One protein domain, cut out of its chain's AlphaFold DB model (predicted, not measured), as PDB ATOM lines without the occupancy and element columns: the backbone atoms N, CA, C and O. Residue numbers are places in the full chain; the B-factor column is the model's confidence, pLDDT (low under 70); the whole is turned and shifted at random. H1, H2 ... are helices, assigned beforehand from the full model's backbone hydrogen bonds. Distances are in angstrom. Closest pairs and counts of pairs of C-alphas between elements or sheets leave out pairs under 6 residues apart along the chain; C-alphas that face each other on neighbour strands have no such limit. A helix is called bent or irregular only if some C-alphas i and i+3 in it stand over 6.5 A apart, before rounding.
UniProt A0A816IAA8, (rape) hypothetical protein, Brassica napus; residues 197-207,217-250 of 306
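What this domain is: This is residues 197 to 207 and 217 to 250 of the 306 residues of the protein "(rape) hypothetical protein" of Brassica napus (UniProt A0A816IAA8). One long, straight helix, H2, makes most of the length of this model, and a short, poorly formed helix, H1, lies off beyond its beginning as a separate piece. The unnamed stretch 217 to 227 starts out beyond the beginning of H2, at the same end of the model as H1, runs in towards H2 and loops round into its first turn, while residues 246 to 250 make a short tail at the other end of H2. The printed part has 45 residues with two named helices, H1 then H2, and no named strand; its class is all helix. It is only just extended, close to loose, with a radius of gyration of the C-alphas of 14.1 A, and elongated, spanning 42 by 21 by 13 A.

How they stand to each other: Look first at H1, residues 197 to 205, and then at H2, residues 228 to 245: the two are apart, with no C-alpha of the one within 8 A of the other. Residues 199 to 207, of which 199 to 205 belong to H1, stand free, and so do residues 240 to 246, of which 240 to 245 belong to H2. In H2 every O i to N i+4 pair is within hydrogen-bond range; in H1 1 of 5 is, beside 1 of 6 O i to N i+3 pairs.

Where its parts are: Find C-alpha 197 at (-58.796, -22.056, -18.224), where H1 begins; it ends at Ser 205, 12.4 A on. H1 is irregular, but only just: C-alphas 198 and 201 are 6.8 A apart. Then find C-alpha 228 at (-53.150, -31.101, -10.200); from there H2 runs 25.8 A to C-alpha 245 at (-30.023, -19.633, -9.833).

The domain as a whole: The two C-alphas farthest apart are those of Gly 207 and Leu 250, at 43.0 A. Residues 208 to 216 are not printed, and C-alphas 207 and 217 are 15.6 A apart across this cut, which lies in the link from H1 to H2. In the B-factor column, residues 197 to 207 and 217 to 218 are under 70; the mean pLDDT of the printed part is 78.2, that of H1 52 and that of H2 91.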
ATOM      1  N   TYR A 197     -59.289 -20.698 -18.441       54.12
ATOM      2  CA  TYR A 197     -58.796 -22.056 -18.224       54.12
ATOM      3  C   TYR A 197     -59.539 -23.115 -19.046       54.12
ATOM      4  O   TYR A 197     -58.962 -24.177 -19.294       54.12
ATOM      5  N   SER A 198     -60.775 -22.832 -19.474       53.59
ATOM      6  CA  SER A 198     -61.543 -23.688 -20.388       53.59
ATOM      7  C   SER A 198     -60.951 -23.702 -21.806       53.59
ATOM      8  O   SER A 198     -60.943 -24.738 -22.465       53.59
ATOM      9  N   ASN A 199     -60.349 -22.586 -22.236       52.28
ATOM     10  CA  ASN A 199     -60.016 -22.366 -23.644       52.28
ATOM     11  C   ASN A 199     -58.620 -22.841 -24.086       52.28
ATOM     12  O   ASN A 199     -58.404 -22.985 -25.284       52.28
ATOM     13  N   VAL A 200     -57.667 -23.096 -23.178       52.03
ATOM     14  CA  VAL A 200     -56.264 -23.347 -23.595       52.03
ATOM     15  C   VAL A 200     -55.794 -24.794 -23.394       52.03
ATOM     16  O   VAL A 200     -55.014 -25.293 -24.198       52.03
ATOM     17  N   LEU A 201     -56.270 -25.501 -22.362       49.97
ATOM     18  CA  LEU A 201     -55.765 -26.841 -21.991       49.97
ATOM     19  C   LEU A 201     -56.835 -27.946 -22.013       49.97
ATOM     20  O   LEU A 201     -56.523 -29.101 -22.304       49.97
ATOM     21  N   ASP A 202     -58.100 -27.608 -21.747       51.25
ATOM     22  CA  ASP A 202     -59.198 -28.590 -21.740       51.25
ATOM     23  C   ASP A 202     -59.668 -28.920 -23.174       51.25
ATOM     24  O   ASP A 202     -59.983 -30.072 -23.467       51.25
ATOM     25  N   ALA A 203     -59.583 -27.959 -24.106       49.31
ATOM     26  CA  ALA A 203     -59.851 -28.173 -25.534       49.31
ATOM     27  C   ALA A 203     -58.840 -29.117 -26.220       49.31
ATOM     28  O   ALA A 203     -59.187 -29.802 -27.178       49.31
ATOM     29  N   VAL A 204     -57.599 -29.178 -25.721       50.94
ATOM     30  CA  VAL A 204     -56.530 -30.018 -26.294       50.94
ATOM     31  C   VAL A 204     -56.591 -31.457 -25.772       50.94
ATOM     32  O   VAL A 204     -56.144 -32.373 -26.456       50.94
ATOM     33  N   SER A 205     -57.143 -31.681 -24.574       54.88
ATOM     34  CA  SER A 205     -57.012 -32.971 -23.885       54.88
ATOM     35  C   SER A 205     -58.223 -33.896 -23.972       54.88
ATOM     36  O   SER A 205     -58.037 -35.094 -23.767       54.88
ATOM     37  N   LYS A 206     -59.447 -33.406 -24.233       58.03
ATOM     38  CA  LYS A 206     -60.619 -34.171 -23.769       58.03
ATOM     39  C   LYS A 206     -61.516 -34.901 -24.751       58.03
ATOM     40  O   LYS A 206     -62.040 -35.909 -24.312       58.03
ATOM     41  N   GLY A 207     -61.718 -34.493 -26.005       56.94
ATOM     42  CA  GLY A 207     -62.549 -35.279 -26.948       56.94
ATOM     43  C   GLY A 207     -63.869 -35.852 -26.368       56.94
ATOM     44  O   GLY A 207     -64.271 -36.944 -26.750       56.94
ATOM     45  N   ARG A 217     -69.240 -29.265 -13.770       60.56
ATOM     46  CA  ARG A 217     -67.784 -29.300 -13.554       60.56
ATOM     47  C   ARG A 217     -67.328 -27.861 -13.304       60.56
ATOM     48  O   ARG A 217     -67.427 -27.032 -14.200       60.56
ATOM     49  N   PHE A 218     -66.828 -27.571 -12.105       67.56
ATOM     50  CA  PHE A 218     -66.186 -26.294 -11.787       67.56
ATOM     51  C   PHE A 218     -64.667 -26.477 -11.728       67.56
ATOM     52  O   PHE A 218     -64.168 -27.548 -11.375       67.56
ATOM     53  N   ILE A 219     -63.916 -25.450 -12.116       71.56
ATOM     54  CA  ILE A 219     -62.461 -25.516 -12.223       71.56
ATOM     55  C   ILE A 219     -61.845 -25.118 -10.885       71.56
ATOM     56  O   ILE A 219     -62.086 -24.024 -10.371       71.56
ATOM     57  N   LEU A 220     -61.011 -25.998 -10.330       79.19
ATOM     58  CA  LEU A 220     -60.201 -25.660  -9.165       79.19
ATOM     59  C   LEU A 220     -59.008 -24.793  -9.591       79.19
ATOM     60  O   LEU A 220     -58.284 -25.183 -10.511       79.19
ATOM     61  N   PRO A 221     -58.780 -23.637  -8.946       80.25
ATOM     62  CA  PRO A 221     -57.647 -22.781  -9.263       80.25
ATOM     63  C   PRO A 221     -56.319 -23.395  -8.778       80.25
ATOM     64  O   PRO A 221     -56.324 -24.232  -7.872       80.25
ATOM     65  N   PRO A 222     -55.165 -22.949  -9.311       79.56
ATOM     66  CA  PRO A 222     -53.844 -23.350  -8.811       79.56
ATOM     67  C   PRO A 222     -53.611 -23.028  -7.322       79.56
ATOM     68  O   PRO A 222     -52.847 -23.710  -6.649       79.56
ATOM     69  N   SER A 223     -54.345 -22.060  -6.759       81.56
ATOM     70  CA  SER A 223     -54.324 -21.745  -5.324       81.56
ATOM     71  C   SER A 223     -54.913 -22.845  -4.422       81.56
ATOM     72  O   SER A 223     -54.727 -22.803  -3.202       81.56
ATOM     73  N   PHE A 224     -55.611 -23.838  -4.986       85.06
ATOM     74  CA  PHE A 224     -56.069 -25.016  -4.253       85.06
ATOM     75  C   PHE A 224     -54.917 -26.014  -4.056       85.06
ATOM     76  O   PHE A 224     -54.544 -26.766  -4.959       85.06
ATOM     77  N   THR A 225     -54.348 -26.012  -2.852       85.00
ATOM     78  CA  THR A 225     -53.208 -26.853  -2.470       85.00
ATOM     79  C   THR A 225     -53.504 -28.342  -2.662       85.00
ATOM     80  O   THR A 225     -54.552 -28.828  -2.260       85.00
ATOM     81  N   GLY A 226     -52.561 -29.078  -3.258       81.69
ATOM     82  CA  GLY A 226     -52.694 -30.521  -3.508       81.69
ATOM     83  C   GLY A 226     -53.447 -30.885  -4.792       81.69
ATOM     84  O   GLY A 226     -53.411 -32.040  -5.206       81.69
ATOM     85  N   GLY A 227     -54.078 -29.919  -5.469       84.19
ATOM     86  CA  GLY A 227     -54.693 -30.148  -6.776       84.19
ATOM     87  C   GLY A 227     -53.666 -30.327  -7.909       84.19
ATOM     88  O   GLY A 227     -52.534 -29.848  -7.804       84.19
ATOM     89  N   PRO A 228     -54.052 -30.926  -9.055       81.19
ATOM     90  CA  PRO A 228     -53.150 -31.101 -10.200       81.19
ATOM     91  C   PRO A 228     -52.537 -29.786 -10.700       81.19
ATOM     92  O   PRO A 228     -51.345 -29.717 -10.979       81.19
ATOM     93  N   ARG A 229     -53.337 -28.712 -10.761       83.00
ATOM     94  CA  ARG A 229     -52.871 -27.390 -11.212       83.00
ATOM     95  C   ARG A 229     -51.884 -26.752 -10.237       83.00
ATOM     96  O   ARG A 229     -50.920 -26.151 -10.690       83.00
ATOM     97  N   TYR A 230     -52.091 -26.933  -8.932       87.00
ATOM     98  CA  TYR A 230     -51.142 -26.503  -7.905       87.00
ATOM     99  C   TYR A 230     -49.780 -27.183  -8.089       87.00
ATOM    100  O   TYR A 230     -48.747 -26.522  -8.044       87.00
ATOM    101  N   LEU A 231     -49.766 -28.496  -8.344       88.94
ATOM    102  CA  LEU A 231     -48.522 -29.245  -8.554       88.94
ATOM    103  C   LEU A 231     -47.785 -28.796  -9.824       88.94
ATOM    104  O   LEU A 231     -46.570 -28.617  -9.787       88.94
ATOM    105  N   VAL A 232     -48.514 -28.572 -10.922       87.75
ATOM    106  CA  VAL A 232     -47.941 -28.069 -12.183       87.75
ATOM    107  C   VAL A 232     -47.364 -26.663 -12.009       87.75
ATOM    108  O   VAL A 232     -46.247 -26.406 -12.446       87.75
ATOM    109  N   GLU A 233     -48.080 -25.764 -11.329       88.38
ATOM    110  CA  GLU A 233     -47.577 -24.420 -11.022       88.38
ATOM    111  C   GLU A 233     -46.306 -24.484 -10.166       88.38
ATOM    112  O   GLU A 233     -45.300 -23.879 -10.522       88.38
ATOM    113  N   LYS A 234     -46.292 -25.296  -9.098       91.69
ATOM    114  CA  LYS A 234     -45.102 -25.465  -8.247       91.69
ATOM    115  C   LYS A 234     -43.911 -26.052  -8.998       91.69
ATOM    116  O   LYS A 234     -42.776 -25.671  -8.721       91.69
ATOM    117  N   TYR A 235     -44.156 -26.953  -9.946       91.31
ATOM    118  CA  TYR A 235     -43.111 -27.469 -10.821       91.31
ATOM    119  C   TYR A 235     -42.540 -26.366 -11.720       91.31
ATOM    120  O   TYR A 235     -41.323 -26.212 -11.798       91.31
ATOM    121  N   HIS A 236     -43.393 -25.559 -12.358       91.81
ATOM    122  CA  HIS A 236     -42.940 -24.437 -13.179       91.81
ATOM    123  C   HIS A 236     -42.178 -23.383 -12.364       91.81
ATOM    124  O   HIS A 236     -41.117 -22.949 -12.814       91.81
ATOM    125  N   ASP A 237     -42.655 -23.038 -11.163       93.19
ATOM    126  CA  ASP A 237     -41.952 -22.159 -10.219       93.19
ATOM    127  C   ASP A 237     -40.545 -22.702  -9.917       93.19
ATOM    128  O   ASP A 237     -39.552 -21.981 -10.012       93.19
ATOM    129  N   ALA A 238     -40.442 -23.997  -9.598       92.50
ATOM    130  CA  ALA A 238     -39.168 -24.640  -9.292       92.50
ATOM    131  C   ALA A 238     -38.209 -24.633 -10.495       92.50
ATOM    132  O   ALA A 238     -37.029 -24.317 -10.338       92.50
ATOM    133  N   MET A 239     -38.706 -24.919 -11.702       93.75
ATOM    134  CA  MET A 239     -37.903 -24.874 -12.929       93.75
ATOM    135  C   MET A 239     -37.436 -23.452 -13.261       93.75
ATOM    136  O   MET A 239     -36.313 -23.275 -13.733       93.75
ATOM    137  N   ALA A 240     -38.267 -22.439 -13.001       94.94
ATOM    138  CA  ALA A 240     -37.891 -21.040 -13.172       94.94
ATOM    139  C   ALA A 240     -36.768 -20.639 -12.204       94.94
ATOM    140  O   ALA A 240     -35.788 -20.032 -12.632       94.94
ATOM    141  N   ILE A 241     -36.859 -21.055 -10.935       93.50
ATOM    142  CA  ILE A 241     -35.794 -20.852  -9.939       93.50
ATOM    143  C   ILE A 241     -34.500 -21.548 -10.385       93.50
ATOM    144  O   ILE A 241     -33.447 -20.919 -10.365       93.50
ATOM    145  N   CYS A 242     -34.571 -22.802 -10.847       93.38
ATOM    146  CA  CYS A 242     -33.385 -23.542 -11.299       93.38
ATOM    147  C   CYS A 242     -32.732 -22.911 -12.536       93.38
ATOM    148  O   CYS A 242     -31.517 -22.966 -12.706       93.38
ATOM    149  N   ARG A 243     -33.533 -22.310 -13.422       94.75
ATOM    150  CA  ARG A 243     -33.023 -21.611 -14.602       94.75
ATOM    151  C   ARG A 243     -32.255 -20.341 -14.235       94.75
ATOM    152  O   ARG A 243     -31.278 -20.036 -14.909       94.75
ATOM    153  N   GLU A 244     -32.713 -19.613 -13.220       95.12
ATOM    154  CA  GLU A 244     -32.108 -18.347 -12.793       95.12
ATOM    155  C   GLU A 244     -30.894 -18.560 -11.881       95.12
ATOM    156  O   GLU A 244     -29.848 -17.951 -12.080       95.12
ATOM    157  N   PHE A 245     -31.020 -19.449 -10.893       90.38
ATOM    158  CA  PHE A 245     -30.023 -19.633  -9.833       90.38
ATOM    159  C   PHE A 245     -29.178 -20.905  -9.991       90.38
ATOM    160  O   PHE A 245     -28.275 -21.138  -9.192       90.38
ATOM    161  N   GLY A 246     -29.438 -21.716 -11.018       92.25
ATOM    162  CA  GLY A 246     -28.798 -23.015 -11.203       92.25
ATOM    163  C   GLY A 246     -29.489 -24.138 -10.427       92.25
ATOM    164  O   GLY A 246     -30.497 -23.949  -9.745       92.25
ATOM    165  N   ASN A 247     -28.958 -25.350 -10.568       89.75
ATOM    166  CA  ASN A 247     -29.517 -26.525  -9.904       89.75
ATOM    167  C   ASN A 247     -29.269 -26.469  -8.387       89.75
ATOM    168  O   ASN A 247     -28.223 -25.981  -7.967       89.75
ATOM    169  N   PRO A 248     -30.187 -26.996  -7.557       89.19
ATOM    170  CA  PRO A 248     -29.988 -27.043  -6.115       89.19
ATOM    171  C   PRO A 248     -28.818 -27.963  -5.741       89.19
ATOM    172  O   PRO A 248     -28.768 -29.112  -6.182       89.19
ATOM    173  N   ASP A 249     -27.928 -27.485  -4.871       87.50
ATOM    174  CA  ASP A 249     -26.778 -28.264  -4.385       87.50
ATOM    175  C   ASP A 249     -27.143 -29.235  -3.253       87.50
ATOM    176  O   ASP A 249     -26.530 -30.291  -3.096       87.50
ATOM    177  N   LEU A 250     -28.141 -28.876  -2.437       87.44
ATOM    178  CA  LEU A 250     -28.517 -29.609  -1.232       87.44
ATOM    179  C   LEU A 250     -30.001 -29.967  -1.227       87.44
ATOM    180  O   LEU A 250     -30.868 -29.146  -1.527       87.44
TER     181      LEU A 250